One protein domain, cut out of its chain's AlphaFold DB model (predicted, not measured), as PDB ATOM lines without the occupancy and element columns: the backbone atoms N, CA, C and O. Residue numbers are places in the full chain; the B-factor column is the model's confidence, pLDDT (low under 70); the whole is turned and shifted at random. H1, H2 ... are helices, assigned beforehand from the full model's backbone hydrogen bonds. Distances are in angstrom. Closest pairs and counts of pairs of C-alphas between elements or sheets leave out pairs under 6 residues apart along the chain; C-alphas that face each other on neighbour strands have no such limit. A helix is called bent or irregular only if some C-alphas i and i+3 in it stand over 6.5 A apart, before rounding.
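Overview. This is residues 788 to 876 and 888 to 986 of the 986 residues of an uncharacterized protein of Pseudomonas syringae pv. aceris (UniProt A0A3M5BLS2). Six helices, H2 to H7, form an up-and-down bundle in two rows of three, H2, H3 and H7 in one and H4, H5 and H6 in the other, while H1 crosses the outside of the first row and H8 crosses the side made by H6 and H7. After H8, a tail without a named element folds back past it. The printed part has 188 residues with eight named helices, H1 to H8 in chain order, and no named strand; the class is all helix. It is compact, with a radius of gyration of the C-alphas of 15.9 A and spans of 49 by 38 by 30 A.

Along the chain. H1, residues 788 to 799, begins at C-alpha 788 (-38.527, -41.757, -14.004). H2 holds residues 813 to 831, 26.8 A long, and H3 residues 838 to 858, 30.2 A. H4 is residues 862 to 875. H5, residues 888 to 916, is the longest helix at 41.4 A and begins at C-alpha 888 (-25.383, -31.507, 2.502). H6 is residues 920 to 932. H7, residues 936 to 955, is 29.0 A long and irregular, with C-alphas 937 and 940 8.5 A apart; it has a kink of 35 degrees near residue 943. H8, residues 962 to 973, ends at C-alpha 973 (-47.789, -17.459, 7.762).

Arrangement. H3 is the hub, touching five helices. H2 and H3 form a helical hairpin, opposite ways at a shallow tilt of 21 degrees; their closest C-alphas, of Gly 830 and Cys 841, are 5.4 A apart. H3 and H5 run the same way at 10 degrees, a shallow tilt, and touch, closest at the C-alphas of Ala 838 and Gly 889, 5.8 A. H3 touches H7, closest at the C-alphas of Leu 857 and Tyr 950, 6.0 A. H5 and H6 form a helical hairpin, closest at the C-alphas of Leu 902 and Val 929, 6.2 A. H4 touches H5, with residues 897 to 908 of H5 alone; the C-alphas of Gly 865 and Thr 904 are closest, 4.9 A. H1 touches H3 at a steep tilt of 61 degrees, with residues 846 to 854 of H3 alone; the C-alphas of Gly 795 and Gly 850 are closest, 3.9 A. H8 touches H6 about perpendicular, at 82 degrees, closest at the C-alphas of Ala 927 and Ala 969, 5.8 A. H1 and H8 are apart. In H2, H3, H4, H5, H6 and H8 every O i to N i+4 pair is within hydrogen-bond range; H1 has 7 of 8 and H7 14 of 16.

Size, cuts and confidence. The C-alphas farthest apart are those of Phe 834 and Ile 986, 51.3 A. Residues 877 to 887 are not printed; C-alphas 876 and 888 are 19.0 A apart across this cut. The link from H1 to H2, residues 800 to 812, is long. Residues 957 to 958 pair antiparallel with residues 984 to 985. Mean pLDDT of the printed part is 85.3; residues under 70 include 806 to 809, 832 to 836 and 982 to 986.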
ATOM      1  N   SER A 788     -38.410 -42.855 -14.973       89.00
ATOM      2  CA  SER A 788     -38.527 -41.757 -14.004       89.00
ATOM      3  C   SER A 788     -37.730 -40.511 -14.405       89.00
ATOM      4  O   SER A 788     -38.203 -39.404 -14.150       89.00
ATOM      5  N   ASN A 789     -36.591 -40.647 -15.103       89.06
ATOM      6  CA  ASN A 789     -35.871 -39.506 -15.691       89.06
ATOM      7  C   ASN A 789     -36.742 -38.751 -16.707       89.06
ATOM      8  O   ASN A 789     -36.899 -37.532 -16.616       89.06
ATOM      9  N   ALA A 790     -37.333 -39.469 -17.668       90.56
ATOM     10  CA  ALA A 790     -38.170 -38.863 -18.702       90.56
ATOM     11  C   ALA A 790     -39.443 -38.232 -18.121       90.56
ATOM     12  O   ALA A 790     -39.798 -37.113 -18.491       90.56
ATOM     13  N   LEU A 791     -40.110 -38.912 -17.184       93.88
ATOM     14  CA  LEU A 791     -41.308 -38.391 -16.520       93.88
ATOM     15  C   LEU A 791     -40.993 -37.201 -15.604       93.88
ATOM     16  O   LEU A 791     -41.762 -36.241 -15.565       93.88
ATOM     17  N   GLY A 792     -39.854 -37.231 -14.913       91.19
ATOM     18  CA  GLY A 792     -39.368 -36.117 -14.108       91.19
ATOM     19  C   GLY A 792     -39.203 -34.852 -14.950       91.19
ATOM     20  O   GLY A 792     -39.835 -33.832 -14.663       91.19
ATOM     21  N   GLU A 793     -38.420 -34.925 -16.030       92.31
ATOM     22  CA  GLU A 793     -38.187 -33.775 -16.916       92.31
ATOM     23  C   GLU A 793     -39.455 -33.319 -17.655       92.31
ATOM     24  O   GLU A 793     -39.668 -32.115 -17.824       92.31
ATOM     25  N   LEU A 794     -40.359 -34.240 -18.010       93.12
ATOM     26  CA  LEU A 794     -41.683 -33.887 -18.529       93.12
ATOM     27  C   LEU A 794     -42.472 -33.040 -17.520       93.12
ATOM     28  O   LEU A 794     -43.031 -32.010 -17.897       93.12
ATOM     29  N   GLY A 795     -42.500 -33.438 -16.246       91.25
ATOM     30  CA  GLY A 795     -43.183 -32.696 -15.185       91.25
ATOM     31  C   GLY A 795     -42.648 -31.273 -15.019       91.25
ATOM     32  O   GLY A 795     -43.435 -30.327 -14.986       91.25
ATOM     33  N   HIS A 796     -41.323 -31.106 -15.001       90.50
ATOM     34  CA  HIS A 796     -40.685 -29.779 -14.956       90.50
ATOM     35  C   HIS A 796     -40.995 -28.948 -16.203       90.50
ATOM     36  O   HIS A 796     -41.326 -27.770 -16.096       90.50
ATOM     37  N   THR A 797     -40.959 -29.565 -17.384       89.94
ATOM     38  CA  THR A 797     -41.237 -28.890 -18.661       89.94
ATOM     39  C   THR A 797     -42.673 -28.370 -18.737       89.94
ATOM     40  O   THR A 797     -42.910 -27.288 -19.271       89.94
ATOM     41  N   ILE A 798     -43.636 -29.094 -18.161       87.56
ATOM     42  CA  ILE A 798     -45.045 -28.677 -18.110       87.56
ATOM     43  C   ILE A 798     -45.245 -27.411 -17.267       87.56
ATOM     44  O   ILE A 798     -46.138 -26.621 -17.574       87.56
ATOM     45  N   LEU A 799     -44.417 -27.172 -16.246       87.12
ATOM     46  CA  LEU A 799     -44.503 -25.945 -15.443       87.12
ATOM     47  C   LEU A 799     -44.126 -24.688 -16.238       87.12
ATOM     48  O   LEU A 799     -44.592 -23.602 -15.905       87.12
ATOM     49  N   ALA A 800     -43.341 -24.834 -17.307       82.88
ATOM     50  CA  ALA A 800     -42.986 -23.729 -18.195       82.88
ATOM     51  C   ALA A 800     -44.107 -23.357 -19.185       82.88
ATOM     52  O   ALA A 800     -44.019 -22.335 -19.865       82.88
ATOM     53  N   PHE A 801     -45.164 -24.171 -19.295       79.56
ATOM     54  CA  PHE A 801     -46.278 -23.884 -20.198       79.56
ATOM     55  C   PHE A 801     -47.173 -22.809 -19.595       79.56
ATOM     56  O   PHE A 801     -47.381 -22.738 -18.380       79.56
ATOM     57  N   ASN A 802     -47.815 -22.016 -20.453       70.62
ATOM     58  CA  ASN A 802     -48.875 -21.148 -19.966       70.62
ATOM     59  C   ASN A 802     -49.988 -22.023 -19.360       70.62
ATOM     60  O   ASN A 802     -50.442 -22.987 -19.978       70.62
ATOM     61  N   LYS A 803     -50.479 -21.681 -18.162       70.75
ATOM     62  CA  LYS A 803     -51.549 -22.437 -17.483       70.75
ATOM     63  C   LYS A 803     -52.799 -22.660 -18.352       70.75
ATOM     64  O   LYS A 803     -53.525 -23.621 -18.118       70.75
ATOM     65  N   ARG A 804     -53.031 -21.794 -19.351       69.69
ATOM     66  CA  ARG A 804     -54.147 -21.859 -20.315       69.69
ATOM     67  C   ARG A 804     -53.840 -22.631 -21.601       69.69
ATOM     68  O   ARG A 804     -54.747 -22.837 -22.400       69.69
ATOM     69  N   GLU A 805     -52.588 -23.001 -21.830       73.19
ATOM     70  CA  GLU A 805     -52.167 -23.740 -23.016       73.19
ATOM     71  C   GLU A 805     -52.666 -25.187 -22.955       73.19
ATOM     72  O   GLU A 805     -52.724 -25.794 -21.883       73.19
ATOM     73  N   ASP A 806     -53.057 -25.750 -24.095       68.00
ATOM     74  CA  ASP A 806     -53.474 -27.149 -24.142       68.00
ATOM     75  C   ASP A 806     -52.254 -28.047 -23.905       68.00
ATOM     76  O   ASP A 806     -51.224 -27.888 -24.568       68.00
ATOM     77  N   LEU A 807     -52.342 -28.951 -22.926       66.50
ATOM     78  CA  LEU A 807     -51.249 -29.890 -22.674       66.50
ATOM     79  C   LEU A 807     -51.345 -31.020 -23.689       66.50
ATOM     80  O   LEU A 807     -52.436 -31.482 -24.016       66.50
ATOM     81  N   SER A 808     -50.194 -31.504 -24.148       62.19
ATOM     82  CA  SER A 808     -50.132 -32.819 -24.780       62.19
ATOM     83  C   SER A 808     -50.750 -33.877 -23.851       62.19
ATOM     84  O   SER A 808     -50.797 -33.700 -22.630       62.19
ATOM     85  N   LEU A 809     -51.245 -34.975 -24.435       69.00
ATOM     86  CA  LEU A 809     -51.757 -36.123 -23.680       69.00
ATOM     87  C   LEU A 809     -50.747 -36.512 -22.594       69.00
ATOM     88  O   LEU A 809     -49.621 -36.902 -22.902       69.00
ATOM     89  N   LEU A 810     -51.159 -36.382 -21.330       81.50
ATOM     90  CA  LEU A 810     -50.375 -36.874 -20.204       81.50
ATOM     91  C   LEU A 810     -50.173 -38.392 -20.356       81.50
ATOM     92  O   LEU A 810     -51.052 -39.066 -20.908       81.50
ATOM     93  N   PRO A 811     -49.049 -38.938 -19.859       89.06
ATOM     94  CA  PRO A 811     -48.826 -40.379 -19.839       89.06
ATOM     95  C   PRO A 811     -49.989 -41.133 -19.185       89.06
ATOM     96  O   PRO A 811     -50.690 -40.594 -18.322       89.06
ATOM     97  N   SER A 812     -50.199 -42.384 -19.605       89.19
ATOM     98  CA  SER A 812     -51.282 -43.202 -19.061       89.19
ATOM     99  C   SER A 812     -51.096 -43.435 -17.552       89.19
ATOM    100  O   SER A 812     -49.976 -43.366 -17.037       89.19
ATOM    101  N   PRO A 813     -52.181 -43.752 -16.827       87.69
ATOM    102  CA  PRO A 813     -52.117 -44.098 -15.411       87.69
ATOM    103  C   PRO A 813     -51.082 -45.191 -15.086       87.69
ATOM    104  O   PRO A 813     -50.407 -45.088 -14.070       87.69
ATOM    105  N   GLU A 814     -50.948 -46.188 -15.962       88.06
ATOM    106  CA  GLU A 814     -50.018 -47.320 -15.823       88.06
ATOM    107  C   GLU A 814     -48.553 -46.875 -15.948       88.06
ATOM    108  O   GLU A 814     -47.727 -47.227 -15.113       88.06
ATOM    109  N   VAL A 815     -48.237 -46.020 -16.930       90.81
ATOM    110  CA  VAL A 815     -46.883 -45.460 -17.113       90.81
ATOM    111  C   VAL A 815     -46.466 -44.617 -15.902       90.81
ATOM    112  O   VAL A 815     -45.306 -44.635 -15.495       90.81
ATOM    113  N   LEU A 816     -47.409 -43.871 -15.315       91.88
ATOM    114  CA  LEU A 816     -47.161 -43.070 -14.114       91.88
ATOM    115  C   LEU A 816     -46.951 -43.936 -12.862       91.88
ATOM    116  O   LEU A 816     -46.136 -43.565 -12.020       91.88
ATOM    117  N   ASP A 817     -47.662 -45.061 -12.742       88.50
ATOM    118  CA  ASP A 817     -47.468 -46.031 -11.655       88.50
ATOM    119  C   ASP A 817     -46.066 -46.648 -11.722       88.50
ATOM    120  O   ASP A 817     -45.325 -46.616 -10.737       88.50
ATOM    121  N   ASP A 818     -45.651 -47.106 -12.903       86.81
ATOM    122  CA  ASP A 818     -44.297 -47.623 -13.107       86.81
ATOM    123  C   ASP A 818     -43.230 -46.551 -12.865       86.81
ATOM    124  O   ASP A 818     -42.197 -46.840 -12.267       86.81
ATOM    125  N   GLY A 819     -43.490 -45.301 -13.262       90.81
ATOM    126  CA  GLY A 819     -42.611 -44.166 -12.986       90.81
ATOM    127  C   GLY A 819     -42.461 -43.842 -11.496       90.81
ATOM    128  O   GLY A 819     -41.360 -43.512 -11.052       90.81
ATOM    129  N   LEU A 820     -43.541 -43.951 -10.714       91.06
ATOM    130  CA  LEU A 820     -43.496 -43.795  -9.256       91.06
ATOM    131  C   LEU A 820     -42.705 -44.916  -8.589       91.06
ATOM    132  O   LEU A 820     -41.868 -44.640  -7.733       91.06
ATOM    133  N   ASN A 821     -42.951 -46.161  -8.990       86.44
ATOM    134  CA  ASN A 821     -42.212 -47.314  -8.475       86.44
ATOM    135  C   ASN A 821     -40.717 -47.194  -8.800       86.44
ATOM    136  O   ASN A 821     -39.857 -47.501  -7.971       86.44
ATOM    137  N   ASP A 822     -40.414 -46.694  -9.996       84.38
ATOM    138  CA  ASP A 822     -39.058 -46.445 -10.453       84.38
ATOM    139  C   ASP A 822     -38.342 -45.373  -9.613       84.38
ATOM    140  O   ASP A 822     -37.299 -45.648  -9.018       84.38
ATOM    141  N   VAL A 823     -38.934 -44.178  -9.455       90.38
ATOM    142  CA  VAL A 823     -38.316 -43.119  -8.631       90.38
ATOM    143  C   VAL A 823     -38.243 -43.505  -7.153       90.38
ATOM    144  O   VAL A 823     -37.273 -43.167  -6.483       90.38
ATOM    145  N   ALA A 824     -39.229 -44.241  -6.632       87.81
ATOM    146  CA  ALA A 824     -39.198 -44.742  -5.261       87.81
ATOM    147  C   ALA A 824     -38.023 -45.707  -5.054       87.81
ATOM    148  O   ALA A 824     -37.348 -45.637  -4.030       87.81
ATOM    149  N   THR A 825     -37.735 -46.560  -6.040       80.12
ATOM    150  CA  THR A 825     -36.559 -47.441  -6.020       80.12
ATOM    151  C   THR A 825     -35.259 -46.633  -6.019       80.12
ATOM    152  O   THR A 825     -34.364 -46.917  -5.222       80.12
ATOM    153  N   ASP A 826     -35.167 -45.597  -6.859       79.19
ATOM    154  CA  ASP A 826     -34.018 -44.684  -6.903       79.19
ATOM    155  C   ASP A 826     -33.807 -43.940  -5.572       79.19
ATOM    156  O   ASP A 826     -32.670 -43.839  -5.108       79.19
ATOM    157  N   ILE A 827     -34.885 -43.472  -4.929       85.69
ATOM    158  CA  ILE A 827     -34.843 -42.809  -3.615       85.69
ATOM    159  C   ILE A 827     -34.368 -43.786  -2.545       85.69
ATOM    160  O   ILE A 827     -33.396 -43.495  -1.856       85.69
ATOM    161  N   LYS A 828     -34.987 -44.968  -2.435       80.50
ATOM    162  CA  LYS A 828     -34.562 -45.992  -1.464       80.50
ATOM    163  C   LYS A 828     -33.071 -46.307  -1.620       80.50
ATOM    164  O   LYS A 828     -32.374 -46.425  -0.624       80.50
ATOM    165  N   ARG A 829     -32.575 -46.364  -2.862       72.81
ATOM    166  CA  ARG A 829     -31.158 -46.587  -3.186       72.81
ATOM    167  C   ARG A 829     -30.243 -45.425  -2.785       72.81
ATOM    168  O   ARG A 829     -29.152 -45.664  -2.281       72.81
ATOM    169  N   GLY A 830     -30.630 -44.185  -3.082       71.94
ATOM    170  CA  GLY A 830     -29.811 -43.004  -2.778       71.94
ATOM    171  C   GLY A 830     -29.701 -42.748  -1.276       71.94
ATOM    172  O   GLY A 830     -28.632 -42.393  -0.789       71.94
ATOM    173  N   TYR A 831     -30.790 -43.005  -0.551       75.75
ATOM    174  CA  TYR A 831     -30.918 -42.717   0.875       75.75
ATOM    175  C   TYR A 831     -30.527 -43.892   1.786       75.75
ATOM    176  O   TYR A 831     -30.536 -43.740   3.002       75.75
ATOM    177  N   SER A 832     -30.156 -45.052   1.231       65.88
ATOM    178  CA  SER A 832     -29.655 -46.201   2.004       65.88
ATOM    179  C   SER A 832     -28.135 -46.210   2.205       65.88
ATOM    180  O   SER A 832     -27.619 -47.125   2.843       65.88
ATOM    181  N   LYS A 833     -27.392 -45.265   1.612       59.94
ATOM    182  CA  LYS A 833     -25.922 -45.201   1.677       59.94
ATOM    183  C   LYS A 833     -25.469 -44.129   2.664       59.94
ATOM    184  O   LYS A 833     -26.019 -43.033   2.658       59.94
ATOM    185  N   PHE A 834     -24.434 -44.420   3.452       60.16
ATOM    186  CA  PHE A 834     -23.828 -43.440   4.353       60.16
ATOM    187  C   PHE A 834     -22.307 -43.315   4.135       60.16
ATOM    188  O   PHE A 834     -21.629 -44.347   4.096       60.16
ATOM    189  N   PRO A 835     -21.745 -42.090   4.034       62.22
ATOM    190  CA  PRO A 835     -22.446 -40.801   3.941       62.22
ATOM    191  C   PRO A 835     -23.311 -40.705   2.673       62.22
ATOM    192  O   PRO A 835     -23.059 -41.402   1.688       62.22
ATOM    193  N   LEU A 836     -24.354 -39.873   2.719       68.44
ATOM    194  CA  LEU A 836     -25.267 -39.685   1.590       68.44
ATOM    195  C   LEU A 836     -24.535 -39.036   0.411       68.44
ATOM    196  O   LEU A 836     -23.828 -38.044   0.570       68.44
ATOM    197  N   ASP A 837     -24.774 -39.540  -0.798       72.12
ATOM    198  CA  ASP A 837     -24.412 -38.807  -2.010       72.12
ATOM    199  C   ASP A 837     -25.491 -37.752  -2.288       72.12
ATOM    200  O   ASP A 837     -26.555 -38.043  -2.853       72.12
ATOM    201  N   ALA A 838     -25.208 -36.516  -1.878       73.75
ATOM    202  CA  ALA A 838     -26.111 -35.383  -2.036       73.75
ATOM    203  C   ALA A 838     -26.542 -35.167  -3.498       73.75
ATOM    204  O   ALA A 838     -27.700 -34.831  -3.748       73.75
ATOM    205  N   GLN A 839     -25.667 -35.410  -4.482       74.19
ATOM    206  CA  GLN A 839     -26.009 -35.222  -5.893       74.19
ATOM    207  C   GLN A 839     -27.036 -36.264  -6.355       74.19
ATOM    208  O   GLN A 839     -28.034 -35.911  -6.992       74.19
ATOM    209  N   THR A 840     -26.837 -37.530  -5.984       79.44
ATOM    210  CA  THR A 840     -27.784 -38.618  -6.276       79.44
ATOM    211  C   THR A 840     -29.130 -38.405  -5.576       79.44
ATOM    212  O   THR A 840     -30.195 -38.589  -6.184       79.44
ATOM    213  N   CYS A 841     -29.110 -37.964  -4.317       82.31
ATOM    214  CA  CYS A 841     -30.319 -37.676  -3.544       82.31
ATOM    215  C   CYS A 841     -31.120 -36.518  -4.159       82.31
ATOM    216  O   CYS A 841     -32.316 -36.654  -4.424       82.31
ATOM    217  N   MET A 842     -30.445 -35.416  -4.495       80.81
ATOM    218  CA  MET A 842     -31.065 -34.253  -5.135       80.81
ATOM    219  C   MET A 842     -31.623 -34.576  -6.523       80.81
ATOM    220  O   MET A 842     -32.720 -34.122  -6.864       80.81
ATOM    221  N   ALA A 843     -30.923 -35.392  -7.317       83.44
ATOM    222  CA  ALA A 843     -31.435 -35.869  -8.600       83.44
ATOM    223  C   ALA A 843     -32.738 -36.666  -8.415       83.44
ATOM    224  O   ALA A 843     -33.712 -36.435  -9.130       83.44
ATOM    225  N   SER A 844     -32.792 -37.548  -7.415       88.38
ATOM    226  CA  SER A 844     -33.986 -38.343  -7.099       88.38
ATOM    227  C   SER A 844     -35.156 -37.465  -6.631       88.38
ATOM    228  O   SER A 844     -36.281 -37.630  -7.107       88.38
ATOM    229  N   GLY A 845     -34.891 -36.461  -5.786       89.25
ATOM    230  CA  GLY A 845     -35.889 -35.465  -5.376       89.25
ATOM    231  C   GLY A 845     -36.437 -34.651  -6.553       89.25
ATOM    232  O   GLY A 845     -37.650 -34.456  -6.669       89.25
ATOM    233  N   ARG A 846     -35.572 -34.247  -7.494       89.12
ATOM    234  CA  ARG A 846     -35.987 -33.555  -8.726       89.12
ATOM    235  C   ARG A 846     -36.924 -34.417  -9.575       89.12
ATOM    236  O   ARG A 846     -37.946 -33.899 -10.037       89.12
ATOM    237  N   LYS A 847     -36.602 -35.703  -9.769       92.19
ATOM    238  CA  LYS A 847     -37.456 -36.659 -10.499       92.19
ATOM    239  C   LYS A 847     -38.818 -36.810  -9.821       92.19
ATOM    240  O   LYS A 847     -39.850 -36.705 -10.486       92.19
ATOM    241  N   LEU A 848     -38.822 -36.988  -8.495       95.38
ATOM    242  CA  LEU A 848     -40.044 -37.153  -7.705       95.38
ATOM    243  C   LEU A 848     -40.958 -35.936  -7.838       95.38
ATOM    244  O   LEU A 848     -42.149 -36.093  -8.093       95.38
ATOM    245  N   PHE A 849     -40.409 -34.724  -7.736       95.12
ATOM    246  CA  PHE A 849     -41.197 -33.505  -7.898       95.12
ATOM    247  C   PHE A 849     -41.857 -33.412  -9.284       95.12
ATOM    248  O   PHE A 849     -43.040 -33.084  -9.380       95.12
ATOM    249  N   GLY A 850     -41.147 -33.771 -10.359       93.56
ATOM    250  CA  GLY A 850     -41.742 -33.834 -11.699       93.56
ATOM    251  C   GLY A 850     -42.920 -34.818 -11.776       93.56
ATOM    252  O   GLY A 850     -43.980 -34.486 -12.306       93.56
ATOM    253  N   LEU A 851     -42.794 -35.995 -11.157       95.31
ATOM    254  CA  LEU A 851     -43.885 -36.973 -11.053       95.31
ATOM    255  C   LEU A 851     -45.069 -36.463 -10.214       95.31
ATOM    256  O   LEU A 851     -46.220 -36.683 -10.599       95.31
ATOM    257  N   ILE A 852     -44.817 -35.730  -9.120       96.19
ATOM    258  CA  ILE A 852     -45.864 -35.055  -8.331       96.19
ATOM    259  C   ILE A 852     -46.691 -34.131  -9.233       96.19
ATOM    260  O   ILE A 852     -47.927 -34.178  -9.191       96.19
ATOM    261  N   VAL A 853     -46.036 -33.339 -10.090       94.75
ATOM    262  CA  VAL A 853     -46.712 -32.462 -11.063       94.75
ATOM    263  C   VAL A 853     -47.598 -33.283 -12.003       94.75
ATOM    264  O   VAL A 853     -48.797 -33.018 -12.094       94.75
ATOM    265  N   LEU A 854     -47.059 -34.316 -12.655       94.06
ATOM    266  CA  LEU A 854     -47.814 -35.116 -13.630       94.06
ATOM    267  C   LEU A 854     -49.033 -35.811 -13.014       94.06
ATOM    268  O   LEU A 854     -50.141 -35.736 -13.550       94.06
ATOM    269  N   ILE A 855     -48.850 -36.460 -11.867       94.38
ATOM    270  CA  ILE A 855     -49.889 -37.275 -11.227       94.38
ATOM    271  C   ILE A 855     -50.993 -36.409 -10.627       94.38
ATOM    272  O   ILE A 855     -52.178 -36.757 -10.720       94.38
ATOM    273  N   SER A 856     -50.627 -35.269 -10.039       94.25
ATOM    274  CA  SER A 856     -51.604 -34.317  -9.507       94.25
ATOM    275  C   SER A 856     -52.436 -33.680 -10.626       94.25
ATOM    276  O   SER A 856     -53.662 -33.613 -10.505       94.25
ATOM    277  N   LEU A 857     -51.826 -33.306 -11.757       91.12
ATOM    278  CA  LEU A 857     -52.551 -32.789 -12.925       91.12
ATOM    279  C   LEU A 857     -53.423 -33.854 -13.607       91.12
ATOM    280  O   LEU A 857     -54.511 -33.528 -14.087       91.12
ATOM    281  N   GLY A 858     -53.006 -35.122 -13.585       88.31
ATOM    282  CA  GLY A 858     -53.803 -36.260 -14.055       88.31
ATOM    283  C   GLY A 858     -54.983 -36.627 -13.145       88.31
ATOM    284  O   GLY A 858     -55.860 -37.387 -13.546       88.31
ATOM    285  N   GLY A 859     -55.056 -36.081 -11.924       88.00
ATOM    286  CA  GLY A 859     -56.136 -36.377 -10.976       88.00
ATOM    287  C   GLY A 859     -56.016 -37.732 -10.281       88.00
ATOM    288  O   GLY A 859     -57.021 -38.298  -9.843       88.00
ATOM    289  N   HIS A 860     -54.797 -38.254 -10.181       89.44
ATOM    290  CA  HIS A 860     -54.504 -39.573  -9.629       89.44
ATOM    291  C   HIS A 860     -53.782 -39.499  -8.274       89.44
ATOM    292  O   HIS A 860     -52.923 -40.319  -7.959       89.44
ATOM    293  N   THR A 861     -54.144 -38.518  -7.447       90.31
ATOM    294  CA  THR A 861     -53.439 -38.161  -6.203       90.31
ATOM    295  C   THR A 861     -53.381 -39.265  -5.150       90.31
ATOM    296  O   THR A 861     -52.458 -39.270  -4.343       90.31
ATOM    297  N   GLY A 862     -54.302 -40.235  -5.179       89.94
ATOM    298  CA  GLY A 862     -54.262 -41.394  -4.278       89.94
ATOM    299  C   GLY A 862     -52.963 -42.204  -4.389       89.94
ATOM    300  O   GLY A 862     -52.504 -42.757  -3.392       89.94
ATOM    301  N   ARG A 863     -52.329 -42.203  -5.570       91.19
ATOM    302  CA  ARG A 863     -51.021 -42.832  -5.815       91.19
ATOM    303  C   ARG A 863     -49.894 -42.138  -5.058       91.19
ATOM    304  O   ARG A 863     -49.049 -42.806  -4.475       91.19
ATOM    305  N   LEU A 864     -49.926 -40.803  -5.008       94.06
ATOM    306  CA  LEU A 864     -48.961 -40.008  -4.244       94.06
ATOM    307  C   LEU A 864     -49.079 -40.310  -2.747       94.06
ATOM    308  O   LEU A 864     -48.069 -40.507  -2.081       94.06
ATOM    309  N   GLY A 865     -50.303 -40.405  -2.219       90.12
ATOM    310  CA  GLY A 865     -50.526 -40.760  -0.815       90.12
ATOM    311  C   GLY A 865     -49.996 -42.154  -0.456       90.12
ATOM    312  O   GLY A 865     -49.337 -42.316   0.573       90.12
ATOM    313  N   ALA A 866     -50.239 -43.151  -1.316       88.62
ATOM    314  CA  ALA A 866     -49.748 -44.518  -1.120       88.62
ATOM    315  C   ALA A 866     -48.211 -44.588  -1.153       88.62
ATOM    316  O   ALA A 866     -47.605 -45.035  -0.181       88.62
ATOM    317  N   CYS A 867     -47.593 -44.054  -2.212       91.50
ATOM    318  CA  CYS A 867     -46.138 -44.016  -2.380       91.50
ATOM    319  C   CYS A 867     -45.445 -43.242  -1.244       91.50
ATOM    320  O   CYS A 867     -44.435 -43.689  -0.711       91.50
ATOM    321  N   SER A 868     -46.024 -42.121  -0.795       93.19
ATOM    322  CA  SER A 868     -45.489 -41.358   0.340       93.19
ATOM    323  C   SER A 868     -45.498 -42.158   1.642       93.19
ATOM    324  O   SER A 868     -44.540 -42.098   2.407       93.19
ATOM    325  N   THR A 869     -46.568 -42.916   1.894       87.56
ATOM    326  CA  THR A 869     -46.683 -43.756   3.095       87.56
ATOM    327  C   THR A 869     -45.628 -44.862   3.091       87.56
ATOM    328  O   THR A 869     -44.988 -45.101   4.113       87.56
ATOM    329  N   GLU A 870     -45.425 -45.495   1.936       83.56
ATOM    330  CA  GLU A 870     -44.402 -46.522   1.738       83.56
ATOM    331  C   GLU A 870     -42.989 -45.958   1.937       83.56
ATOM    332  O   GLU A 870     -42.253 -46.445   2.789       83.56
ATOM    333  N   LEU A 871     -42.637 -44.875   1.234       84.62
ATOM    334  CA  LEU A 871     -41.313 -44.254   1.343       84.62
ATOM    335  C   LEU A 871     -41.023 -43.733   2.751       84.62
ATOM    336  O   LEU A 871     -39.913 -43.921   3.236       84.62
ATOM    337  N   LYS A 872     -42.003 -43.137   3.445       84.81
ATOM    338  CA  LYS A 872     -41.829 -42.751   4.855       84.81
ATOM    339  C   LYS A 872     -41.487 -43.969   5.705       84.81
ATOM    340  O   LYS A 872     -40.519 -43.914   6.448       84.81
ATOM    341  N   SER A 873     -42.237 -45.063   5.573       76.69
ATOM    342  CA  SER A 873     -41.970 -46.299   6.317       76.69
ATOM    343  C   SER A 873     -40.571 -46.856   6.038       76.69
ATOM    344  O   SER A 873     -39.903 -47.305   6.965       76.69
ATOM    345  N   ASP A 874     -40.133 -46.827   4.781       70.19
ATOM    346  CA  ASP A 874     -38.850 -47.401   4.371       70.19
ATOM    347  C   ASP A 874     -37.649 -46.537   4.770       70.19
ATOM    348  O   ASP A 874     -36.592 -47.076   5.092       70.19
ATOM    349  N   LEU A 875     -37.816 -45.212   4.797       73.31
ATOM    350  CA  LEU A 875     -36.774 -44.264   5.197       73.31
ATOM    351  C   LEU A 875     -36.708 -44.043   6.726       73.31
ATOM    352  O   LEU A 875     -35.756 -43.439   7.205       73.31
ATOM    353  N   SER A 876     -37.661 -44.566   7.512       59.38
ATOM    354  CA  SER A 876     -37.744 -44.397   8.983       59.38
ATOM    355  C   SER A 876     -36.780 -45.288   9.808       59.38
ATOM    356  O   SER A 876     -37.093 -45.651  10.943       59.38
ATOM    357  N   TRP A 888     -24.712 -31.106   3.738       68.19
ATOM    358  CA  TRP A 888     -25.383 -31.507   2.502       68.19
ATOM    359  C   TRP A 888     -26.268 -32.752   2.650       68.19
ATOM    360  O   TRP A 888     -27.339 -32.817   2.041       68.19
ATOM    361  N   GLY A 889     -25.856 -33.741   3.446       69.12
ATOM    362  CA  GLY A 889     -26.655 -34.932   3.730       69.12
ATOM    363  C   GLY A 889     -27.938 -34.603   4.495       69.12
ATOM    364  O   GLY A 889     -29.012 -35.081   4.125       69.12
ATOM    365  N   ASN A 890     -27.848 -33.727   5.501       73.38
ATOM    366  CA  ASN A 890     -29.014 -33.271   6.269       73.38
ATOM    367  C   ASN A 890     -30.002 -32.497   5.384       73.38
ATOM    368  O   ASN A 890     -31.199 -32.780   5.389       73.38
ATOM    369  N   GLU A 891     -29.500 -31.594   4.539       76.69
ATOM    370  CA  GLU A 891     -30.334 -30.857   3.584       76.69
ATOM    371  C   GLU A 891     -31.065 -31.775   2.585       76.69
ATOM    372  O   GLU A 891     -32.211 -31.506   2.207       76.69
ATOM    373  N   ALA A 892     -30.429 -32.868   2.148       78.88
ATOM    374  CA  ALA A 892     -31.041 -33.841   1.248       78.88
ATOM    375  C   ALA A 892     -32.173 -34.640   1.921       78.88
ATOM    376  O   ALA A 892     -33.169 -34.954   1.257       78.88
ATOM    377  N   ILE A 893     -32.038 -34.957   3.213       81.38
ATOM    378  CA  ILE A 893     -33.082 -35.604   4.027       81.38
ATOM    379  C   ILE A 893     -34.272 -34.660   4.193       81.38
ATOM    380  O   ILE A 893     -35.382 -35.024   3.800       81.38
ATOM    381  N   ASP A 894     -34.029 -33.427   4.646       83.00
ATOM    382  CA  ASP A 894     -35.070 -32.408   4.831       83.00
ATOM    383  C   ASP A 894     -35.859 -32.175   3.536       83.00
ATOM    384  O   ASP A 894     -37.092 -32.139   3.516       83.00
ATOM    385  N   CYS A 895     -35.146 -32.063   2.411       87.00
ATOM    386  CA  CYS A 895     -35.748 -31.923   1.090       87.00
ATOM    387  C   CYS A 895     -36.702 -33.087   0.764       87.00
ATOM    388  O   CYS A 895     -37.808 -32.862   0.265       87.00
ATOM    389  N   MET A 896     -36.303 -34.324   1.070       90.69
ATOM    390  CA  MET A 896     -37.123 -35.508   0.816       90.69
ATOM    391  C   MET A 896     -38.353 -35.559   1.719       90.69
ATOM    392  O   MET A 896     -39.458 -35.794   1.229       90.69
ATOM    393  N   GLU A 897     -38.205 -35.286   3.016       89.94
ATOM    394  CA  GLU A 897     -39.331 -35.254   3.957       89.94
ATOM    395  C   GLU A 897     -40.403 -34.244   3.527       89.94
ATOM    396  O   GLU A 897     -41.597 -34.569   3.507       89.94
ATOM    397  N   LEU A 898     -39.976 -33.057   3.089       92.88
ATOM    398  CA  LEU A 898     -40.855 -31.997   2.595       92.88
ATOM    399  C   LEU A 898     -41.580 -32.388   1.296       92.88
ATOM    400  O   LEU A 898     -42.763 -32.066   1.133       92.88
ATOM    401  N   LEU A 899     -40.926 -33.123   0.388       94.56
ATOM    402  CA  LEU A 899     -41.573 -33.665  -0.816       94.56
ATOM    403  C   LEU A 899     -42.611 -34.740  -0.466       94.56
ATOM    404  O   LEU A 899     -43.715 -34.750  -1.024       94.56
ATOM    405  N   LEU A 900     -42.308 -35.621   0.490       94.62
ATOM    406  CA  LEU A 900     -43.248 -36.639   0.970       94.62
ATOM    407  C   LEU A 900     -44.440 -35.996   1.706       94.62
ATOM    408  O   LEU A 900     -45.579 -36.464   1.588       94.62
ATOM    409  N   GLU A 901     -44.225 -34.904   2.441       95.12
ATOM    410  CA  GLU A 901     -45.301 -34.094   3.023       95.12
ATOM    411  C   GLU A 901     -46.188 -33.464   1.941       95.12
ATOM    412  O   GLU A 901     -47.419 -33.532   2.047       95.12
ATOM    413  N   LEU A 902     -45.596 -32.925   0.871       96.25
ATOM    414  CA  LEU A 902     -46.336 -32.382  -0.269       96.25
ATOM    415  C   LEU A 902     -47.228 -33.449  -0.919       96.25
ATOM    416  O   LEU A 902     -48.422 -33.212  -1.111       96.25
ATOM    417  N   MET A 903     -46.698 -34.650  -1.175       97.19
ATOM    418  CA  MET A 903     -47.462 -35.790  -1.710       97.19
ATOM    419  C   MET A 903     -48.672 -36.145  -0.839       97.19
ATOM    420  O   MET A 903     -49.792 -36.276  -1.343       97.19
ATOM    421  N   THR A 904     -48.453 -36.263   0.474       96.56
ATOM    422  CA  THR A 904     -49.512 -36.557   1.451       96.56
ATOM    423  C   THR A 904     -50.579 -35.453   1.443       96.56
ATOM    424  O   THR A 904     -51.782 -35.728   1.427       96.56
ATOM    425  N   SER A 905     -50.144 -34.193   1.415       96.50
ATOM    426  CA  SER A 905     -51.017 -33.019   1.473       96.50
ATOM    427  C   SER A 905     -51.882 -32.869   0.225       96.50
ATOM    428  O   SER A 905     -53.059 -32.531   0.344       96.50
ATOM    429  N   ILE A 906     -51.347 -33.191  -0.956       96.56
ATOM    430  CA  ILE A 906     -52.092 -33.205  -2.223       96.56
ATOM    431  C   ILE A 906     -53.233 -34.229  -2.183       96.56
ATOM    432  O   ILE A 906     -54.367 -33.906  -2.542       96.56
ATOM    433  N   ASP A 907     -52.964 -35.456  -1.726       95.88
ATOM    434  CA  ASP A 907     -53.991 -36.501  -1.633       95.88
ATOM    435  C   ASP A 907     -55.094 -36.124  -0.631       95.88
ATOM    436  O   ASP A 907     -56.288 -36.202  -0.939       95.88
ATOM    437  N   ILE A 908     -54.709 -35.626   0.549       94.12
ATOM    438  CA  ILE A 908     -55.663 -35.135   1.554       94.12
ATOM    439  C   ILE A 908     -56.500 -33.982   0.992       94.12
ATOM    440  O   ILE A 908     -57.726 -33.987   1.158       94.12
ATOM    441  N   PHE A 909     -55.862 -33.013   0.330       94.75
ATOM    442  CA  PHE A 909     -56.531 -31.869  -0.283       94.75
ATOM    443  C   PHE A 909     -57.569 -32.325  -1.309       94.75
ATOM    444  O   PHE A 909     -58.731 -31.926  -1.215       94.75
ATOM    445  N   GLU A 910     -57.207 -33.210  -2.240       94.00
ATOM    446  CA  GLU A 910     -58.128 -33.662  -3.285       94.00
ATOM    447  C   GLU A 910     -59.293 -34.486  -2.709       94.00
ATOM    448  O   GLU A 910     -60.444 -34.279  -3.106       94.00
ATOM    449  N   ARG A 911     -59.049 -35.358  -1.716       92.19
ATOM    450  CA  ARG A 911     -60.119 -36.109  -1.023       92.19
ATOM    451  C   ARG A 911     -61.094 -35.186  -0.294       92.19
ATOM    452  O   ARG A 911     -62.306 -35.400  -0.367       92.19
ATOM    453  N   ARG A 912     -60.591 -34.171   0.416       91.81
ATOM    454  CA  ARG A 912     -61.430 -33.201   1.139       91.81
ATOM    455  C   ARG A 912     -62.198 -32.304   0.181       91.81
ATOM    456  O   ARG A 912     -63.412 -32.198   0.323       91.81
ATOM    457  N   THR A 913     -61.533 -31.786  -0.844       90.88
ATOM    458  CA  THR A 913     -62.143 -30.931  -1.866       90.88
ATOM    459  C   THR A 913     -63.259 -31.665  -2.613       90.88
ATOM    460  O   THR A 913     -64.343 -31.113  -2.793       90.88
ATOM    461  N   LYS A 914     -63.060 -32.941  -2.984       90.44
ATOM    462  CA  LYS A 914     -64.119 -33.778  -3.589       90.44
ATOM    463  C   LYS A 914     -65.313 -33.992  -2.654       90.44
ATOM    464  O   LYS A 914     -66.438 -34.112  -3.130       90.44
ATOM    465  N   ARG A 915     -65.083 -34.059  -1.337       90.69
ATOM    466  CA  ARG A 915     -66.125 -34.339  -0.334       90.69
ATOM    467  C   ARG A 915     -66.880 -33.094   0.134       90.69
ATOM    468  O   ARG A 915     -68.076 -33.185   0.393       90.69
ATOM    469  N   TYR A 916     -66.192 -31.967   0.278       89.69
ATOM    470  CA  TYR A 916     -66.708 -30.762   0.935       89.69
ATOM    471  C   TYR A 916     -66.734 -29.526   0.025       89.69
ATOM    472  O   TYR A 916     -67.285 -28.499   0.415       89.69
ATOM    473  N   GLY A 917     -66.196 -29.630  -1.191       86.19
ATOM    474  CA  GLY A 917     -66.024 -28.509  -2.108       86.19
ATOM    475  C   GLY A 917     -64.786 -27.671  -1.784       86.19
ATOM    476  O   GLY A 917     -64.332 -27.600  -0.642       86.19
ATOM    477  N   LEU A 918     -64.240 -27.017  -2.810       85.56
ATOM    478  CA  LEU A 918     -63.012 -26.237  -2.685       85.56
ATOM    479  C   LEU A 918     -63.230 -24.970  -1.861       85.56
ATOM    480  O   LEU A 918     -64.116 -24.165  -2.157       85.56
ATOM    481  N   ASN A 919     -62.380 -24.766  -0.855       84.50
ATOM    482  CA  ASN A 919     -62.367 -23.555  -0.043       84.50
ATOM    483  C   ASN A 919     -60.947 -22.980   0.124       84.50
ATOM    484  O   ASN A 919     -59.946 -23.684   0.012       84.50
ATOM    485  N   GLN A 920     -60.866 -21.675   0.403       85.81
ATOM    486  CA  GLN A 920     -59.593 -20.952   0.542       85.81
ATOM    487  C   GLN A 920     -58.720 -21.466   1.685       85.81
ATOM    488  O   GLN A 920     -57.499 -21.389   1.587       85.81
ATOM    489  N   LYS A 921     -59.325 -21.990   2.758       87.00
ATOM    490  CA  LYS A 921     -58.578 -22.521   3.899       87.00
ATOM    491  C   LYS A 921     -57.766 -23.745   3.481       87.00
ATOM    492  O   LYS A 921     -56.587 -23.812   3.793       87.00
ATOM    493  N   GLU A 922     -58.371 -24.672   2.743       87.69
ATOM    494  CA  GLU A 922     -57.684 -25.863   2.233       87.69
ATOM    495  C   GLU A 922     -56.561 -25.510   1.255       87.69
ATOM    496  O   GLU A 922     -55.482 -26.090   1.341       87.69
ATOM    497  N   VAL A 923     -56.773 -24.516   0.385       90.88
ATOM    498  CA  VAL A 923     -55.705 -24.023  -0.499       90.88
ATOM    499  C   VAL A 923     -54.591 -23.343   0.297       90.88
ATOM    500  O   VAL A 923     -53.423 -23.540  -0.011       90.88
ATOM    501  N   GLY A 924     -54.934 -22.584   1.339       91.19
ATOM    502  CA  GLY A 924     -53.962 -21.961   2.232       91.19
ATOM    503  C   GLY A 924     -53.105 -22.981   2.983       91.19
ATOM    504  O   GLY A 924     -51.907 -22.764   3.121       91.19
ATOM    505  N   GLU A 925     -53.674 -24.108   3.424       91.69
ATOM    506  CA  GLU A 925     -52.887 -25.199   4.022       91.69
ATOM    507  C   GLU A 925     -51.926 -25.825   3.005       91.69
ATOM    508  O   GLU A 925     -50.753 -26.010   3.312       91.69
ATOM    509  N   LEU A 926     -52.374 -26.070   1.771       94.06
ATOM    510  CA  LEU A 926     -51.495 -26.578   0.715       94.06
ATOM    511  C   LEU A 926     -50.389 -25.567   0.349       94.06
ATOM    512  O   LEU A 926     -49.238 -25.949   0.167       94.06
ATOM    513  N   ALA A 927     -50.707 -24.270   0.326       94.19
ATOM    514  CA  ALA A 927     -49.746 -23.192   0.085       94.19
ATOM    515  C   ALA A 927     -48.701 -23.054   1.210       94.19
ATOM    516  O   ALA A 927     -47.560 -22.683   0.940       94.19
ATOM    517  N   LYS A 928     -49.050 -23.380   2.463       94.44
ATOM    518  CA  LYS A 928     -48.067 -23.466   3.560       94.44
ATOM    519  C   LYS A 928     -47.068 -24.594   3.329       94.44
ATOM    520  O   LYS A 928     -45.882 -24.379   3.553       94.44
ATOM    521  N   VAL A 929     -47.527 -25.745   2.836       95.12
ATOM    522  CA  VAL A 929     -46.649 -26.874   2.487       95.12
ATOM    523  C   VAL A 929     -45.740 -26.519   1.305       95.12
ATOM    524  O   VAL A 929     -44.567 -26.868   1.309       95.12
ATOM    525  N   CYS A 930     -46.229 -25.752   0.323       95.06
ATOM    526  CA  CYS A 930     -45.377 -25.167  -0.724       95.06
ATOM    527  C   CYS A 930     -44.311 -24.221  -0.140       95.06
ATOM    528  O   CYS A 930     -43.154 -24.243  -0.551       95.06
ATOM    529  N   HIS A 931     -44.674 -23.401   0.851       94.88
ATOM    530  CA  HIS A 931     -43.747 -22.473   1.503       94.88
ATOM    531  C   HIS A 931     -42.682 -23.178   2.359       94.88
ATOM    532  O   HIS A 931     -41.569 -22.661   2.471       94.88
ATOM    533  N   SER A 932     -42.995 -24.332   2.963       92.81
ATOM    534  CA  SER A 932     -42.029 -25.112   3.748       92.81
ATOM    535  C   SER A 932     -40.990 -25.826   2.885       92.81
ATOM    536  O   SER A 932     -39.936 -26.165   3.408       92.81
ATOM    537  N   GLN A 933     -41.232 -25.990   1.576       92.12
ATOM    538  CA  GLN A 933     -40.296 -26.659   0.669       92.12
ATOM    539  C   GLN A 933     -38.897 -26.019   0.677       92.12
ATOM    540  O   GLN A 933     -38.724 -24.806   0.894       92.12
ATOM    541  N   SER A 934     -37.903 -26.856   0.370       83.00
ATOM    542  CA  SER A 934     -36.497 -26.467   0.300       83.00
ATOM    543  C   SER A 934     -36.244 -25.370  -0.744       83.00
ATOM    544  O   SER A 934     -36.909 -25.279  -1.782       83.00
ATOM    545  N   LEU A 935     -35.260 -24.514  -0.454       79.62
ATOM    546  CA  LEU A 935     -34.733 -23.536  -1.410       79.62
ATOM    547  C   LEU A 935     -33.819 -24.191  -2.455       79.62
ATOM    548  O   LEU A 935     -33.642 -23.639  -3.544       79.62
ATOM    549  N   LEU A 936     -33.262 -25.364  -2.144       70.50
ATOM    550  CA  LEU A 936     -32.402 -26.113  -3.051       70.50
ATOM    551  C   LEU A 936     -33.160 -26.499  -4.320       70.50
ATOM    552  O   LEU A 936     -34.330 -26.889  -4.290       70.50
ATOM    553  N   GLY A 937     -32.491 -26.345  -5.463       69.38
ATOM    554  CA  GLY A 937     -33.077 -26.630  -6.774       69.38
ATOM    555  C   GLY A 937     -34.309 -25.784  -7.128       69.38
ATOM    556  O   GLY A 937     -34.995 -26.105  -8.095       69.38
ATOM    557  N   GLY A 938     -34.621 -24.730  -6.360       82.75
ATOM    558  CA  GLY A 938     -35.791 -23.879  -6.586       82.75
ATOM    559  C   GLY A 938     -37.137 -24.546  -6.276       82.75
ATOM    560  O   GLY A 938     -38.168 -24.026  -6.703       82.75
ATOM    561  N   LEU A 939     -37.159 -25.665  -5.538       87.00
ATOM    562  CA  LEU A 939     -38.373 -26.456  -5.280       87.00
ATOM    563  C   LEU A 939     -39.509 -25.637  -4.668       87.00
ATOM    564  O   LEU A 939     -40.659 -25.793  -5.076       87.00
ATOM    565  N   ARG A 940     -39.203 -24.717  -3.749       92.50
ATOM    566  CA  ARG A 940     -40.196 -23.782  -3.207       92.50
ATOM    567  C   ARG A 940     -40.915 -23.007  -4.301       92.50
ATOM    568  O   ARG A 940     -42.140 -23.053  -4.364       92.50
ATOM    569  N   GLN A 941     -40.172 -22.345  -5.180       91.88
ATOM    570  CA  GLN A 941     -40.761 -21.563  -6.264       91.88
ATOM    571  C   GLN A 941     -41.547 -22.457  -7.229       91.88
ATOM    572  O   GLN A 941     -42.712 -22.185  -7.512       91.88
ATOM    573  N   LEU A 942     -40.945 -23.575  -7.642       92.12
ATOM    574  CA  LEU A 942     -41.582 -24.546  -8.530       92.12
ATOM    575  C   LEU A 942     -42.889 -25.091  -7.943       92.12
ATOM    576  O   LEU A 942     -43.850 -25.306  -8.677       92.12
ATOM    577  N   SER A 943     -42.962 -25.286  -6.624       95.25
ATOM    578  CA  SER A 943     -44.185 -25.726  -5.951       95.25
ATOM    579  C   SER A 943     -45.293 -24.666  -6.009       95.25
ATOM    580  O   SER A 943     -46.463 -25.012  -6.135       95.25
ATOM    581  N   PHE A 944     -44.970 -23.373  -6.012       94.81
ATOM    582  CA  PHE A 944     -45.978 -22.328  -6.208       94.81
ATOM    583  C   PHE A 944     -46.428 -22.204  -7.664       94.81
ATOM    584  O   PHE A 944     -47.622 -22.007  -7.917       94.81
ATOM    585  N   ASP A 945     -45.513 -22.373  -8.617       92.62
ATOM    586  CA  ASP A 945     -45.851 -22.426 -10.042       92.62
ATOM    587  C   ASP A 945     -46.755 -23.636 -10.339       92.62
ATOM    588  O   ASP A 945     -47.807 -23.500 -10.974       92.62
ATOM    589  N   TRP A 946     -46.424 -24.800  -9.768       94.88
ATOM    590  CA  TRP A 946     -47.282 -25.984  -9.767       94.88
ATOM    591  C   TRP A 946     -48.655 -25.690  -9.160       94.88
ATOM    592  O   TRP A 946     -49.663 -25.991  -9.797       94.88
ATOM    593  N   LEU A 947     -48.725 -25.081  -7.969       94.88
ATOM    594  CA  LEU A 947     -49.991 -24.811  -7.281       94.88
ATOM    595  C   LEU A 947     -50.922 -23.937  -8.136       94.88
ATOM    596  O   LEU A 947     -52.120 -24.219  -8.233       94.88
ATOM    597  N   ALA A 948     -50.380 -22.917  -8.808       91.94
ATOM    598  CA  ALA A 948     -51.142 -22.066  -9.721       91.94
ATOM    599  C   ALA A 948     -51.745 -22.867 -10.889       91.94
ATOM    600  O   ALA A 948     -52.928 -22.711 -11.212       91.94
ATOM    601  N   ILE A 949     -50.949 -23.744 -11.512       91.06
ATOM    602  CA  ILE A 949     -51.381 -24.583 -12.639       91.06
ATOM    603  C   ILE A 949     -52.378 -25.653 -12.169       91.06
ATOM    604  O   ILE A 949     -53.404 -25.865 -12.820       91.06
ATOM    605  N   TYR A 950     -52.115 -26.291 -11.029       92.75
ATOM    606  CA  TYR A 950     -52.952 -27.327 -10.426       92.75
ATOM    607  C   TYR A 950     -54.353 -26.796 -10.108       92.75
ATOM    608  O   TYR A 950     -55.346 -27.392 -10.533       92.75
ATOM    609  N   LEU A 951     -54.457 -25.638  -9.445       91.62
ATOM    610  CA  LEU A 951     -55.741 -24.999  -9.129       91.62
ATOM    611  C   LEU A 951     -56.535 -24.632 -10.386       91.62
ATOM    612  O   LEU A 951     -57.746 -24.861 -10.441       91.62
ATOM    613  N   TYR A 952     -55.861 -24.118 -11.415       89.62
ATOM    614  CA  TYR A 952     -56.516 -23.774 -12.673       89.62
ATOM    615  C   TYR A 952     -57.028 -25.019 -13.406       89.62
ATOM    616  O   TYR A 952     -58.206 -25.089 -13.752       89.62
ATOM    617  N   ARG A 953     -56.180 -26.032 -13.612       87.31
ATOM    618  CA  ARG A 953     -56.523 -27.195 -14.447       87.31
ATOM    619  C   ARG A 953     -57.459 -28.184 -13.770       87.31
ATOM    620  O   ARG A 953     -58.351 -28.718 -14.422       87.31
ATOM    621  N   ARG A 954     -57.258 -28.460 -12.480       89.62
ATOM    622  CA  ARG A 954     -58.062 -29.456 -11.754       89.62
ATOM    623  C   ARG A 954     -59.364 -28.879 -11.223       89.62
ATOM    624  O   ARG A 954     -60.336 -29.618 -11.095       89.62
ATOM    625  N   TRP A 955     -59.379 -27.582 -10.926       89.25
ATOM    626  CA  TRP A 955     -60.476 -26.961 -10.189       89.25
ATOM    627  C   TRP A 955     -61.065 -25.714 -10.857       89.25
ATOM    628  O   TRP A 955     -62.026 -25.156 -10.335       89.25
ATOM    629  N   GLY A 956     -60.532 -25.277 -12.004       87.25
ATOM    630  CA  GLY A 956     -61.035 -24.113 -12.740       87.25
ATOM    631  C   GLY A 956     -60.774 -22.776 -12.040       87.25
ATOM    632  O   GLY A 956     -61.476 -21.801 -12.303       87.25
ATOM    633  N   ILE A 957     -59.809 -22.716 -11.115       85.69
ATOM    634  CA  ILE A 957     -59.549 -21.523 -10.301       85.69
ATOM    635  C   ILE A 957     -58.342 -20.766 -10.830       85.69
ATOM    636  O   ILE A 957     -57.210 -21.240 -10.783       85.69
ATOM    637  N   GLU A 958     -58.571 -19.529 -11.257       85.25
ATOM    638  CA  GLU A 958     -57.494 -18.585 -11.508       85.25
ATOM    639  C   GLU A 958     -57.046 -17.983 -10.173       85.25
ATOM    640  O   GLU A 958     -57.719 -17.123  -9.620       85.25
ATOM    641  N   ALA A 959     -55.940 -18.490  -9.627       83.06
ATOM    642  CA  ALA A 959     -55.425 -18.112  -8.310       83.06
ATOM    643  C   ALA A 959     -54.246 -17.113  -8.370       83.06
ATOM    644  O   ALA A 959     -53.621 -16.848  -7.353       83.06
ATOM    645  N   GLY A 960     -53.942 -16.554  -9.547       84.81
ATOM    646  CA  GLY A 960     -52.733 -15.753  -9.795       84.81
ATOM    647  C   GLY A 960     -51.587 -16.552 -10.430       84.81
ATOM    648  O   GLY A 960     -51.819 -17.623 -10.998       84.81
ATOM    649  N   GLU A 961     -50.384 -15.982 -10.407       88.00
ATOM    650  CA  GLU A 961     -49.108 -16.639 -10.752       88.00
ATOM    651  C   GLU A 961     -48.403 -17.164  -9.489       88.00
ATOM    652  O   GLU A 961     -48.751 -16.756  -8.378       88.00
ATOM    653  N   GLY A 962     -47.402 -18.041  -9.640       88.62
ATOM    654  CA  GLY A 962     -46.704 -18.660  -8.506       88.62
ATOM    655  C   GLY A 962     -46.123 -17.641  -7.520       88.62
ATOM    656  O   GLY A 962     -46.404 -17.721  -6.327       88.62
ATOM    657  N   ASN A 963     -45.444 -16.598  -8.010       89.81
ATOM    658  CA  ASN A 963     -44.916 -15.510  -7.166       89.81
ATOM    659  C   ASN A 963     -45.998 -14.816  -6.324       89.81
ATOM    660  O   ASN A 963     -45.773 -14.469  -5.168       89.81
ATOM    661  N   GLN A 964     -47.198 -14.646  -6.882       91.38
ATOM    662  CA  GLN A 964     -48.306 -14.004  -6.175       91.38
ATOM    663  C   GLN A 964     -48.868 -14.922  -5.083       91.38
ATOM    664  O   GLN A 964     -49.213 -14.468  -3.992       91.38
ATOM    665  N   LEU A 965     -48.959 -16.226  -5.362       92.00
ATOM    666  CA  LEU A 965     -49.357 -17.221  -4.366       92.00
ATOM    667  C   LEU A 965     -48.324 -17.351  -3.245       92.00
ATOM    668  O   LEU A 965     -48.718 -17.508  -2.091       92.00
ATOM    669  N   TYR A 966     -47.035 -17.232  -3.571       92.94
ATOM    670  CA  TYR A 966     -45.955 -17.176  -2.591       92.94
ATOM    671  C   TYR A 966     -46.137 -15.988  -1.637       92.94
ATOM    672  O   TYR A 966     -46.206 -16.189  -0.426       92.94
ATOM    673  N   GLU A 967     -46.331 -14.771  -2.156       92.00
ATOM    674  CA  GLU A 967     -46.568 -13.572  -1.332       92.00
ATOM    675  C   GLU A 967     -47.805 -13.709  -0.425       92.00
ATOM    676  O   GLU A 967     -47.779 -13.334   0.756       92.00
ATOM    677  N   ALA A 968     -48.890 -14.287  -0.954       90.31
ATOM    678  CA  ALA A 968     -50.105 -14.555  -0.189       90.31
ATOM    679  C   ALA A 968     -49.873 -15.590   0.926       90.31
ATOM    680  O   ALA A 968     -50.374 -15.421   2.041       90.31
ATOM    681  N   ALA A 969     -49.095 -16.641   0.654       92.50
ATOM    682  CA  ALA A 969     -48.728 -17.654   1.640       92.50
ATOM    683  C   ALA A 969     -47.823 -17.078   2.737       92.50
ATOM    684  O   ALA A 969     -48.110 -17.276   3.918       92.50
ATOM    685  N   SER A 970     -46.797 -16.301   2.377       91.50
ATOM    686  CA  SER A 970     -45.910 -15.638   3.342       91.50
ATOM    687  C   SER A 970     -46.683 -14.685   4.257       91.50
ATOM    688  O   SER A 970     -46.490 -14.696   5.473       91.50
ATOM    689  N   SER A 971     -47.628 -13.920   3.702       89.25
ATOM    690  CA  SER A 971     -48.509 -13.044   4.489       89.25
ATOM    691  C   SER A 971     -49.396 -13.834   5.455       89.25
ATOM    692  O   SER A 971     -49.621 -13.408   6.591       89.25
ATOM    693  N   ALA A 972     -49.897 -14.996   5.022       88.88
ATOM    694  CA  ALA A 972     -50.731 -15.859   5.850       88.88
ATOM    695  C   ALA A 972     -49.946 -16.514   6.997       88.88
ATOM    696  O   ALA A 972     -50.435 -16.587   8.124       88.88
ATOM    697  N   ILE A 973     -48.705 -16.932   6.739       88.75
ATOM    698  CA  ILE A 973     -47.789 -17.459   7.762       88.75
ATOM    699  C   ILE A 973     -47.450 -16.379   8.800       88.75
ATOM    700  O   ILE A 973     -47.367 -16.680   9.988       88.75
ATOM    701  N   ALA A 974     -47.361 -15.110   8.387       87.56
ATOM    702  CA  ALA A 974     -47.177 -13.962   9.278       87.56
ATOM    703  C   ALA A 974     -48.442 -13.554  10.075       87.56
ATOM    704  O   ALA A 974     -48.427 -12.538  10.769       87.56
ATOM    705  N   GLY A 975     -49.535 -14.326   9.996       84.44
ATOM    706  CA  GLY A 975     -50.755 -14.128  10.790       84.44
ATOM    707  C   GLY A 975     -51.952 -13.548  10.028       84.44
ATOM    708  O   GLY A 975     -53.003 -13.330  10.634       84.44
ATOM    709  N   SER A 976     -51.834 -13.312   8.716       86.38
ATOM    710  CA  SER A 976     -52.973 -12.906   7.877       86.38
ATOM    711  C   SER A 976     -53.837 -14.104   7.457       86.38
ATOM    712  O   SER A 976     -53.431 -15.261   7.538       86.38
ATOM    713  N   ILE A 977     -55.048 -13.845   6.959       84.75
ATOM    714  CA  ILE A 977     -55.865 -14.885   6.316       84.75
ATOM    715  C   ILE A 977     -55.371 -15.067   4.877       84.75
ATOM    716  O   ILE A 977     -55.234 -14.086   4.145       84.75
ATOM    717  N   PHE A 978     -55.135 -16.312   4.457       87.88
ATOM    718  CA  PHE A 978     -54.788 -16.610   3.068       87.88
ATOM    719  C   PHE A 978     -55.935 -16.207   2.133       87.88
ATOM    720  O   PHE A 978     -57.067 -16.670   2.284       87.88
ATOM    721  N   THR A 979     -55.635 -15.362   1.151       84.56
ATOM    722  CA  THR A 979     -56.590 -14.916   0.132       84.56
ATOM    723  C   THR A 979     -55.978 -15.077  -1.249       84.56
ATOM    724  O   THR A 979     -54.771 -14.940  -1.425       84.56
ATOM    725  N   PHE A 980     -56.811 -15.401  -2.239       81.81
ATOM    726  CA  PHE A 980     -56.347 -15.513  -3.617       81.81
ATOM    727  C   PHE A 980     -55.895 -14.136  -4.139       81.81
ATOM    728  O   PHE A 980     -56.718 -13.216  -4.127       81.81
ATOM    729  N   PRO A 981     -54.663 -14.007  -4.665       72.06
ATOM    730  CA  PRO A 981     -54.123 -12.752  -5.195       72.06
ATOM    731  C   PRO A 981     -54.992 -12.096  -6.274       72.06
ATOM    732  O   PRO A 981     -55.096 -10.877  -6.341       72.06
ATOM    733  N   ASN A 982     -55.637 -12.911  -7.113       65.56
ATOM    734  CA  ASN A 982     -56.531 -12.468  -8.178       65.56
ATOM    735  C   ASN A 982     -57.709 -13.437  -8.270       65.56
ATOM    736  O   ASN A 982     -57.583 -14.482  -8.886       65.56
ATOM    737  N   THR A 983     -58.861 -13.129  -7.671       51.50
ATOM    738  CA  THR A 983     -60.062 -13.970  -7.815       51.50
ATOM    739  C   THR A 983     -60.911 -13.501  -8.990       51.50
ATOM    740  O   THR A 983     -61.746 -12.607  -8.859       51.50
ATOM    741  N   ARG A 984     -60.760 -14.147 -10.146       50.59
ATOM    742  CA  ARG A 984     -61.859 -14.261 -11.111       50.59
ATOM    743  C   ARG A 984     -62.248 -15.733 -11.188       50.59
ATOM    744  O   ARG A 984     -61.465 -16.554 -11.645       50.59
ATOM    745  N   LYS A 985     -63.445 -16.069 -10.698       42.66
ATOM    746  CA  LYS A 985     -64.102 -17.319 -11.105       42.66
ATOM    747  C   LYS A 985     -64.365 -17.200 -12.607       42.66
ATOM    748  O   LYS A 985     -64.963 -16.202 -13.012       42.66
ATOM    749  N   ILE A 986     -63.870 -18.156 -13.391       43.34
ATOM    750  CA  ILE A 986     -64.252 -18.323 -14.800       43.34
ATOM    751  C   ILE A 986     -65.643 -18.949 -14.847       43.34
ATOM    752  O   ILE A 986     -65.895 -19.861 -14.023       43.34
TER     753      ILE A 986